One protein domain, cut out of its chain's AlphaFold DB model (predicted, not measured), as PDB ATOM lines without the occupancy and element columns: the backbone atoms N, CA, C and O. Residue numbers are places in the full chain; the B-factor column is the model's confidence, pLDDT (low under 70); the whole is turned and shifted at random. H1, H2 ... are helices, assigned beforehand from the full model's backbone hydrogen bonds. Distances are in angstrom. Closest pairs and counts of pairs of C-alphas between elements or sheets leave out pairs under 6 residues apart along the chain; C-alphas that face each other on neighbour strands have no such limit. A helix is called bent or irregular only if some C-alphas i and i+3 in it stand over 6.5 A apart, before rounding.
ATOM      1  N   ALA A   2     -15.805  23.797 -19.022       83.81
ATOM      2  CA  ALA A   2     -16.184  25.221 -19.030       83.81
ATOM      3  C   ALA A   2     -16.903  25.685 -20.316       83.81
ATOM      4  O   ALA A   2     -18.014  26.199 -20.241       83.81
ATOM      5  N   ALA A   3     -16.353  25.394 -21.504       82.56
ATOM      6  CA  ALA A   3     -16.995  25.743 -22.779       82.56
ATOM      7  C   ALA A   3     -18.415  25.160 -22.947       82.56
ATOM      8  O   ALA A   3     -19.285  25.788 -23.547       82.56
ATOM      9  N   LYS A   4     -18.669  23.950 -22.423       84.19
ATOM     10  CA  LYS A   4     -20.005  23.332 -22.466       84.19
ATOM     11  C   LYS A   4     -20.968  24.053 -21.521       84.19
ATOM     12  O   LYS A   4     -22.101  24.299 -21.912       84.19
ATOM     13  N   LEU A   5     -20.505  24.420 -20.324       85.19
ATOM     14  CA  LEU A   5     -21.278  25.183 -19.337       85.19
ATOM     15  C   LEU A   5     -21.688  26.555 -19.884       85.19
ATOM     16  O   LEU A   5     -22.873  26.860 -19.885       85.19
ATOM     17  N   VAL A   6     -20.745  27.325 -20.435       85.50
ATOM     18  CA  VAL A   6     -21.027  28.655 -21.015       85.50
ATOM     19  C   VAL A   6     -22.013  28.586 -22.185       85.50
ATOM     20  O   VAL A   6     -22.810  29.496 -22.372       85.50
ATOM     21  N   ARG A   7     -21.997  27.502 -22.970       84.62
ATOM     22  CA  ARG A   7     -22.956  27.302 -24.071       84.62
ATOM     23  C   ARG A   7     -24.340  26.848 -23.611       84.62
ATOM     24  O   ARG A   7     -25.301  27.062 -24.340       84.62
ATOM     25  N   ALA A   8     -24.426  26.164 -22.473       86.12
ATOM     26  CA  ALA A   8     -25.659  25.538 -21.997       86.12
ATOM     27  C   ALA A   8     -26.414  26.376 -20.953       86.12
ATOM     28  O   ALA A   8     -27.604  26.152 -20.763       86.12
ATOM     29  N   GLN A   9     -25.737  27.302 -20.270       85.44
ATOM     30  CA  GLN A   9     -26.284  28.085 -19.160       85.44
ATOM     31  C   GLN A   9     -26.347  29.573 -19.510       85.44
ATOM     32  O   GLN A   9     -25.514  30.081 -20.263       85.44
ATOM     33  N   HIS A  10     -27.310  30.298 -18.935       85.75
ATOM     34  CA  HIS A  10     -27.320  31.756 -19.035       85.75
ATOM     35  C   HIS A  10     -26.288  32.363 -18.082       85.75
ATOM     36  O   HIS A  10     -26.046  31.839 -17.000       85.75
ATOM     37  N   LEU A  11     -25.733  33.526 -18.440       84.44
ATOM     38  CA  LEU A  11     -24.730  34.217 -17.617       84.44
ATOM     39  C   LEU A  11     -25.184  34.413 -16.158       84.44
ATOM     40  O   LEU A  11     -24.387  34.210 -15.249       84.44
ATOM     41  N   ARG A  12     -26.464  34.743 -15.934       86.50
ATOM     42  CA  ARG A  12     -27.049  34.926 -14.592       86.50
ATOM     43  C   ARG A  12     -26.954  33.681 -13.698       86.50
ATOM     44  O   ARG A  12     -26.961  33.815 -12.484       86.50
ATOM     45  N   ASP A  13     -26.877  32.497 -14.304       89.62
ATOM     46  CA  ASP A  13     -26.796  31.215 -13.602       89.62
ATOM     47  C   ASP A  13     -25.329  30.823 -13.333       89.62
ATOM     48  O   ASP A  13     -25.049  29.967 -12.498       89.62
ATOM     49  N   ILE A  14     -24.378  31.470 -14.021       89.69
ATOM     50  CA  ILE A  14     -22.931  31.265 -13.859       89.69
ATOM     51  C   ILE A  14     -22.340  32.302 -12.888       89.69
ATOM     52  O   ILE A  14     -21.461  31.968 -12.100       89.69
ATOM     53  N   GLU A  15     -22.827  33.546 -12.911       90.19
ATOM     54  CA  GLU A  15     -22.325  34.653 -12.082       90.19
ATOM     55  C   GLU A  15     -22.216  34.328 -10.573       90.19
ATOM     56  O   GLU A  15     -21.190  34.676  -9.981       90.19
ATOM     57  N   PRO A  16     -23.167  33.607  -9.939       93.94
ATOM     58  CA  PRO A  16     -23.067  33.249  -8.523       93.94
ATOM     59  C   PRO A  16     -21.817  32.440  -8.153       93.94
ATOM     60  O   PRO A  16     -21.390  32.474  -7.002       93.94
ATOM     61  N   LEU A  17     -21.188  31.749  -9.113       92.62
ATOM     62  CA  LEU A  17     -19.962  30.974  -8.883       92.62
ATOM     63  C   LEU A  17     -18.747  31.849  -8.535       92.62
ATOM     64  O   LEU A  17     -17.748  31.323  -8.045       92.62
ATOM     65  N   PHE A  18     -18.824  33.156  -8.800       94.81
ATOM     66  CA  PHE A  18     -17.725  34.112  -8.645       94.81
ATOM     67  C   PHE A  18     -17.890  35.050  -7.443       94.81
ATOM     68  O   PHE A  18     -17.100  35.974  -7.278       94.81
ATOM     69  N   VAL A  19     -18.920  34.843  -6.614       91.88
ATOM     70  CA  VAL A  19     -19.160  35.663  -5.415       91.88
ATOM     71  C   VAL A  19     -18.089  35.416  -4.352       91.88
ATOM     72  O   VAL A  19     -17.645  36.352  -3.695       91.88
ATOM     73  N   GLU A  20     -17.671  34.162  -4.196       92.75
ATOM     74  CA  GLU A  20     -16.620  33.776  -3.261       92.75
ATOM     75  C   GLU A  20     -15.255  33.828  -3.952       92.75
ATOM     76  O   GLU A  20     -15.029  33.177  -4.979       92.75
ATOM     77  N   LEU A  21     -14.353  34.634  -3.392       95.38
ATOM     78  CA  LEU A  21     -12.997  34.797  -3.900       95.38
ATOM     79  C   LEU A  21     -12.102  33.658  -3.400       95.38
ATOM     80  O   LEU A  21     -12.209  33.263  -2.243       95.38
ATOM     81  N   PRO A  22     -11.193  33.138  -4.240       95.00
ATOM     82  CA  PRO A  22     -10.315  32.057  -3.831       95.00
ATOM     83  C   PRO A  22      -9.217  32.543  -2.877       95.00
ATOM     84  O   PRO A  22      -8.607  33.597  -3.083       95.00
ATOM     85  N   ASP A  23      -8.902  31.716  -1.880       92.62
ATOM     86  CA  ASP A  23      -7.758  31.917  -0.980       92.62
ATOM     87  C   ASP A  23      -6.445  31.350  -1.546       92.62
ATOM     88  O   ASP A  23      -5.359  31.740  -1.121       92.62
ATOM     89  N   GLY A  24      -6.528  30.453  -2.533       93.88
ATOM     90  CA  GLY A  24      -5.380  29.820  -3.179       93.88
ATOM     91  C   GLY A  24      -5.757  29.098  -4.474       93.88
ATOM     92  O   GLY A  24      -6.930  28.990  -4.818       93.88
ATOM     93  N   LEU A  25      -4.752  28.601  -5.204       94.44
ATOM     94  CA  LEU A  25      -4.935  27.994  -6.534       94.44
ATOM     95  C   LEU A  25      -5.097  26.466  -6.528       94.44
ATOM     96  O   LEU A  25      -5.333  25.870  -7.570       94.44
ATOM     97  N   SER A  26      -4.949  25.817  -5.374       92.12
ATOM     98  CA  SER A  26      -4.950  24.352  -5.261       92.12
ATOM     99  C   SER A  26      -6.337  23.710  -5.373       92.12
ATOM    100  O   SER A  26      -6.424  22.502  -5.581       92.12
ATOM    101  N   ASP A  27      -7.413  24.484  -5.222       93.00
ATOM    102  CA  ASP A  27      -8.784  23.989  -5.361       93.00
ATOM    103  C   ASP A  27      -9.162  23.848  -6.855       93.00
ATOM    104  O   ASP A  27      -9.168  24.846  -7.581       93.00
ATOM    105  N   PRO A  28      -9.539  22.646  -7.339       92.75
ATOM    106  CA  PRO A  28      -9.966  22.432  -8.724       92.75
ATOM    107  C   PRO A  28     -11.140  23.313  -9.179       92.75
ATOM    108  O   PRO A  28     -11.292  23.577 -10.377       92.75
ATOM    109  N   ALA A  29     -11.985  23.789  -8.259       94.00
ATOM    110  CA  ALA A  29     -13.048  24.726  -8.607       94.00
ATOM    111  C   ALA A  29     -12.489  26.093  -9.035       94.00
ATOM    112  O   ALA A  29     -13.106  26.781  -9.851       94.00
ATOM    113  N   VAL A  30     -11.310  26.486  -8.538       96.38
ATOM    114  CA  VAL A  30     -10.618  27.712  -8.963       96.38
ATOM    115  C   VAL A  30     -10.195  27.618 -10.418       96.38
ATOM    116  O   VAL A  30     -10.485  28.536 -11.183       96.38
ATOM    117  N   GLU A  31      -9.626  26.483 -10.813       96.44
ATOM    118  CA  GLU A  31      -9.252  26.196 -12.199       96.44
ATOM    119  C   GLU A  31     -10.473  26.236 -13.133       96.44
ATOM    120  O   GLU A  31     -10.472  26.896 -14.174       96.44
ATOM    121  N   LEU A  32     -11.575  25.592 -12.729       95.56
ATOM    122  CA  LEU A  32     -12.822  25.627 -13.495       95.56
ATOM    123  C   LEU A  32     -13.340  27.060 -13.677       95.56
ATOM    124  O   LEU A  32     -13.729  27.430 -14.787       95.56
ATOM    125  N   ARG A  33     -13.345  27.866 -12.612       96.00
ATOM    126  CA  ARG A  33     -13.788  29.269 -12.642       96.00
ATOM    127  C   ARG A  33     -12.862  30.147 -13.485       96.00
ATOM    128  O   ARG A  33     -13.357  30.951 -14.273       96.00
ATOM    129  N   ALA A  34     -11.547  29.943 -13.412       96.69
ATOM    130  CA  ALA A  34     -10.579  30.622 -14.272       96.69
ATOM    131  C   ALA A  34     -10.818  30.295 -15.757       96.69
ATOM    132  O   ALA A  34     -10.874  31.193 -16.601       96.69
ATOM    133  N   CYS A  35     -11.063  29.021 -16.073       96.50
ATOM    134  CA  CYS A  35     -11.457  28.603 -17.412       96.50
ATOM    135  C   CYS A  35     -12.785  29.245 -17.848       96.50
ATOM    136  O   CYS A  35     -12.882  29.730 -18.973       96.50
ATOM    137  N   LEU A  36     -13.804  29.285 -16.979       95.25
ATOM    138  CA  LEU A  36     -15.097  29.914 -17.276       95.25
ATOM    139  C   LEU A  36     -14.955  31.409 -17.601       95.25
ATOM    140  O   LEU A  36     -15.568  31.859 -18.567       95.25
ATOM    141  N   LEU A  37     -14.122  32.158 -16.869       94.81
ATOM    142  CA  LEU A  37     -13.824  33.561 -17.191       94.81
ATOM    143  C   LEU A  37     -13.242  33.707 -18.600       94.81
ATOM    144  O   LEU A  37     -13.686  34.563 -19.362       94.81
ATOM    145  N   GLY A  38     -12.292  32.844 -18.971       93.50
ATOM    146  CA  GLY A  38     -11.703  32.852 -20.310       93.50
ATOM    147  C   GLY A  38     -12.721  32.553 -21.418       93.50
ATOM    148  O   GLY A  38     -12.720  33.219 -22.452       93.50
ATOM    149  N   GLU A  39     -13.626  31.599 -21.196       93.38
ATOM    150  CA  GLU A  39     -14.705  31.286 -22.145       93.38
ATOM    151  C   GLU A  39     -15.709  32.445 -22.275       93.38
ATOM    152  O   GLU A  39     -16.109  32.790 -23.387       93.38
ATOM    153  N   LEU A  40     -16.083  33.089 -21.161       92.50
ATOM    154  CA  LEU A  40     -16.962  34.267 -21.154       92.50
ATOM    155  C   LEU A  40     -16.329  35.464 -21.875       92.50
ATOM    156  O   LEU A  40     -17.022  36.167 -22.615       92.50
ATOM    157  N   ALA A  41     -15.020  35.670 -21.702       91.62
ATOM    158  CA  ALA A  41     -14.261  36.701 -22.402       91.62
ATOM    159  C   ALA A  41     -14.294  36.496 -23.925       91.62
ATOM    160  O   ALA A  41     -14.533  37.446 -24.669       91.62
ATOM    161  N   LEU A  42     -14.119  35.252 -24.395       88.94
ATOM    162  CA  LEU A  42     -14.124  34.906 -25.823       88.94
ATOM    163  C   LEU A  42     -15.469  35.162 -26.512       88.94
ATOM    164  O   LEU A  42     -15.491  35.511 -27.695       88.94
ATOM    165  N   ILE A  43     -16.582  34.997 -25.792       87.31
ATOM    166  CA  ILE A  43     -17.927  35.256 -26.328       87.31
ATOM    167  C   ILE A  43     -18.424  36.687 -26.070       87.31
ATOM    168  O   ILE A  43     -19.516  37.028 -26.512       87.31
ATOM    169  N   GLY A  44     -17.640  37.520 -25.377       84.25
ATOM    170  CA  GLY A  44     -17.998  38.909 -25.073       84.25
ATOM    171  C   GLY A  44     -19.063  39.073 -23.982       84.25
ATOM    172  O   GLY A  44     -19.719  40.106 -23.933       84.25
ATOM    173  N   SER A  45     -19.246  38.074 -23.112       82.19
ATOM    174  CA  SER A  45     -20.313  38.061 -22.092       82.19
ATOM    175  C   SER A  45     -19.829  38.373 -20.670       82.19
ATOM    176  O   SER A  45     -20.635  38.354 -19.744       82.19
ATOM    177  N   GLY A  46     -18.531  38.612 -20.471       71.94
ATOM    178  CA  GLY A  46     -17.934  38.827 -19.145       71.94
ATOM    179  C   GLY A  46     -17.771  40.288 -18.711       71.94
ATOM    180  O   GLY A  46     -17.346  40.527 -17.584       71.94
ATOM    181  N   ASP A  47     -18.065  41.256 -19.581       77.38
ATOM    182  CA  ASP A  47     -17.715  42.663 -19.353       77.38
ATOM    183  C   ASP A  47     -18.689  43.394 -18.405       77.38
ATOM    184  O   ASP A  47     -19.898  43.136 -18.410       77.38
ATOM    185  N   GLY A  48     -18.156  44.307 -17.586       78.38
ATOM    186  CA  GLY A  48     -18.917  45.186 -16.687       78.38
ATOM    187  C   GLY A  48     -19.574  44.510 -15.474       78.38
ATOM    188  O   GLY A  48     -20.515  45.059 -14.888       78.38
ATOM    189  N   ARG A  49     -19.134  43.301 -15.097       86.50
ATOM    190  CA  ARG A  49     -19.658  42.546 -13.944       86.50
ATOM    191  C   ARG A  49     -18.641  42.548 -12.805       86.50
ATOM    192  O   ARG A  49     -17.635  41.847 -12.866       86.50
ATOM    193  N   ARG A  50     -18.962  43.251 -11.714       90.69
ATOM    194  CA  ARG A  50     -18.069  43.402 -10.545       90.69
ATOM    195  C   ARG A  50     -17.600  42.077  -9.933       90.69
ATOM    196  O   ARG A  50     -16.466  41.990  -9.486       90.69
ATOM    197  N   SER A  51     -18.460  41.060  -9.902       92.38
ATOM    198  CA  SER A  51     -18.142  39.719  -9.383       92.38
ATOM    199  C   SER A  51     -17.063  39.021 -10.224       92.38
ATOM    200  O   SER A  51     -16.075  38.526  -9.687       92.38
ATOM    201  N   LEU A  52     -17.209  39.046 -11.553       93.38
ATOM    202  CA  LEU A  52     -16.229  38.498 -12.496       93.38
ATOM    203  C   LEU A  52     -14.909  39.273 -12.450       93.38
ATOM    204  O   LEU A  52     -13.837  38.671 -12.485       93.38
ATOM    205  N   GLU A  53     -14.987  40.601 -12.355       92.94
ATOM    206  CA  GLU A  53     -13.825  41.486 -12.245       92.94
ATOM    207  C   GLU A  53     -13.024  41.208 -10.972       92.94
ATOM    208  O   GLU A  53     -11.828  40.941 -11.068       92.94
ATOM    209  N   ALA A  54     -13.681  41.179  -9.809       94.75
ATOM    210  CA  ALA A  54     -13.034  40.899  -8.530       94.75
ATOM    211  C   ALA A  54     -12.385  39.507  -8.510       94.75
ATOM    212  O   ALA A  54     -11.257  39.346  -8.044       94.75
ATOM    213  N   TYR A  55     -13.058  38.498  -9.074       96.12
ATOM    214  CA  TYR A  55     -12.487  37.158  -9.177       96.12
ATOM    215  C   TYR A  55     -11.255  37.134 -10.092       96.12
ATOM    216  O   TYR A  55     -10.243  36.517  -9.755       96.12
ATOM    217  N   ALA A  56     -11.301  37.821 -11.237       95.25
ATOM    218  CA  ALA A  56     -10.161  37.922 -12.147       95.25
ATOM    219  C   ALA A  56      -8.966  38.661 -11.515       95.25
ATOM    220  O   ALA A  56      -7.823  38.262 -11.728       95.25
ATOM    221  N   GLU A  57      -9.216  39.707 -10.723       95.69
ATOM    222  CA  GLU A  57      -8.182  40.418  -9.951       95.69
ATOM    223  C   GLU A  57      -7.532  39.496  -8.939       95.69
ATOM    224  O   GLU A  57      -6.307  39.373  -8.920       95.69
ATOM    225  N   ARG A  58      -8.353  38.756  -8.189       97.38
ATOM    226  CA  ARG A  58      -7.858  37.794  -7.214       97.38
ATOM    227  C   ARG A  58      -7.010  36.696  -7.857       97.38
ATOM    228  O   ARG A  58      -5.964  36.341  -7.324       97.38
ATOM    229  N   LEU A  59      -7.412  36.181  -9.020       97.25
ATOM    230  CA  LEU A  59      -6.582  35.242  -9.785       97.25
ATOM    231  C   LEU A  59      -5.224  35.854 -10.163       97.25
ATOM    232  O   LEU A  59      -4.217  35.150 -10.133       97.25
ATOM    233  N   GLY A  60      -5.193  37.144 -10.505       95.88
ATOM    234  CA  GLY A  60      -3.963  37.882 -10.793       95.88
ATOM    235  C   GLY A  60      -3.050  38.008  -9.574       95.88
ATOM    236  O   GLY A  60      -1.864  37.703  -9.675       95.88
ATOM    237  N   GLU A  61      -3.601  38.378  -8.417       97.19
ATOM    238  CA  GLU A  61      -2.868  38.445  -7.142       97.19
ATOM    239  C   GLU A  61      -2.261  37.095  -6.746       97.19
ATOM    240  O   GLU A  61      -1.139  37.031  -6.248       97.19
ATOM    241  N   LEU A  62      -2.996  36.009  -6.996       97.00
ATOM    242  CA  LEU A  62      -2.549  34.642  -6.734       97.00
ATOM    243  C   LEU A  62      -1.582  34.103  -7.805       97.00
ATOM    244  O   LEU A  62      -1.079  32.990  -7.661       97.00
ATOM    245  N   GLY A  63      -1.315  34.861  -8.874       96.00
ATOM    246  CA  GLY A  63      -0.381  34.477  -9.934       96.00
ATOM    247  C   GLY A  63      -0.912  33.409 -10.893       96.00
ATOM    248  O   GLY A  63      -0.126  32.685 -11.503       96.00
ATOM    249  N   HIS A  64      -2.233  33.281 -11.042       97.38
ATOM    250  CA  HIS A  64      -2.819  32.310 -11.961       97.38
ATOM    251  C   HIS A  64      -2.477  32.660 -13.424       97.38
ATOM    252  O   HIS A  64      -2.715  33.792 -13.853       97.38
ATOM    253  N   PRO A  65      -2.014  31.710 -14.258       95.56
ATOM    254  CA  PRO A  65      -1.548  32.006 -15.618       95.56
ATOM    255  C   PRO A  65      -2.632  32.619 -16.521       95.56
ATOM    256  O   PRO A  65      -2.368  33.565 -17.266       95.56
ATOM    257  N   LEU A  66      -3.877  32.136 -16.420       96.38
ATOM    258  CA  LEU A  66      -5.010  32.691 -17.176       96.38
ATOM    259  C   LEU A  66      -5.346  34.150 -16.816       96.38
ATOM    260  O   LEU A  66      -5.975  34.824 -17.628       96.38
ATOM    261  N   ALA A  67      -4.904  34.670 -15.665       94.88
ATOM    262  CA  ALA A  67      -5.149  36.064 -15.281       94.88
ATOM    263  C   ALA A  67      -4.368  37.072 -16.141       94.88
ATOM    264  O   ALA A  67      -4.701  38.254 -16.162       94.88
ATOM    265  N   ARG A  68      -3.353  36.614 -16.889       93.38
ATOM    266  CA  ARG A  68      -2.638  37.446 -17.869       93.38
ATOM    267  C   ARG A  68      -3.503  37.788 -19.086       93.38
ATOM    268  O   ARG A  68      -3.210  38.739 -19.809       93.38
ATOM    269  N   LEU A  69      -4.535  36.991 -19.359       94.31
ATOM    270  CA  LEU A  69      -5.387  37.205 -20.518       94.31
ATOM    271  C   LEU A  69      -6.305  38.418 -20.316       94.31
ATOM    272  O   LEU A  69      -6.742  38.694 -19.200       94.31
ATOM    273  N   PRO A  70      -6.658  39.129 -21.397       91.12
ATOM    274  CA  PRO A  70      -7.600  40.230 -21.320       91.12
ATOM    275  C   PRO A  70      -8.993  39.690 -20.976       91.12
ATOM    276  O   PRO A  70      -9.418  38.647 -21.485       91.12
ATOM    277  N   ARG A  71      -9.730  40.433 -20.146       89.75
ATOM    278  CA  ARG A  71     -11.094  40.077 -19.706       89.75
ATOM    279  C   ARG A  71     -12.128  40.137 -20.833       89.75
ATOM    280  O   ARG A  71     -13.203  39.560 -20.725       89.75
ATOM    281  N   THR A  72     -11.783  40.808 -21.924       90.25
ATOM    282  CA  THR A  72     -12.576  40.901 -23.145       90.25
ATOM    283  C   THR A  72     -11.808  40.302 -24.314       90.25
ATOM    284  O   THR A  72     -10.581  40.152 -24.275       90.25
ATOM    285  N   ARG A  73     -12.531  39.917 -25.363       91.44
ATOM    286  CA  ARG A  73     -11.917  39.536 -26.633       91.44
ATOM    287  C   ARG A  73     -11.299  40.770 -27.291       91.44
ATOM    288  O   ARG A  73     -11.970  41.790 -27.420       91.44
ATOM    289  N   LEU A  74     -10.045  40.666 -27.718       92.50
ATOM    290  CA  LEU A  74      -9.369  41.703 -28.498       92.50
ATOM    291  C   LEU A  74      -9.759  41.595 -29.974       92.50
ATOM    292  O   LEU A  74     -10.045  40.505 -30.465       92.50
TER     293      LEU A  74
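Overview. This is residues 2 to 74 of the 290 residues of an uncharacterized protein of Streptomyces parvulus (UniProt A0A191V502). A small rounded cluster of crossed helices is built round the longest one, H3, with H4 crossing it steeply and H1 packed on it. The short H5 packs on both H3 and residues 56 to 60 of H4, while H2 meets residues 51 to 55 of H4. The printed part has 73 residues with five named helices, H1 to H5 along the chain, and no named strand; its class is all helix. It is compact, with a radius of gyration of the C-alphas of 11.1 A and spans of 28 by 24 by 20 A.

Along the chain. H3, residues 28 to 43, is 23.2 A long and begins at C-alpha 28 (-9.966, 22.432, -8.724). H4, residues 50 to 61, measures 16.3 A. H1, residues 2 to 8, measures 9.9 A from C-alpha 2 (-16.184, 25.221, -19.030). H2, residues 11 to 18, measures 11.4 A; it is only just irregular, with C-alphas 13 and 16 6.6 A apart. H5, residues 65 to 68, measures 6.0 A and ends at C-alpha 68 (-2.638, 37.446, -17.869).

Arrangement. H3 and H4 are the hubs, touching three helices each. H3 touches H4 with residues 34 to 37 alone, at a steep tilt of 60 degrees, opposite ways; the closest C-alphas, of Leu 37 and Leu 52, are 7.2 A apart. H1 touches H3 at a steep tilt of 58 degrees, closest at the C-alphas of Ala 2 and Leu 36, 5.1 A. H5 touches H4 at Gly 60 and Ala 67, whose C-alphas are closest at 5.0 A. H2 touches H4 at Phe 18 and Ser 51, the closest C-alphas, 5.7 A. H1 and H4 are apart. Every O i to N i+4 pair is within hydrogen-bond range in H1, H3 and H4; H2 has 1 of 4, beside 3 of 5 O i to N i+3 pairs, and H5 is too short for an i+4 pair.

Size, cuts and confidence. The C-alphas farthest apart, of Ala 8 and Glu 61, are 30.1 A apart. The printed part has no cut and no long link. The mean pLDDT of the printed part is 91.3, and no printed residue is under 70.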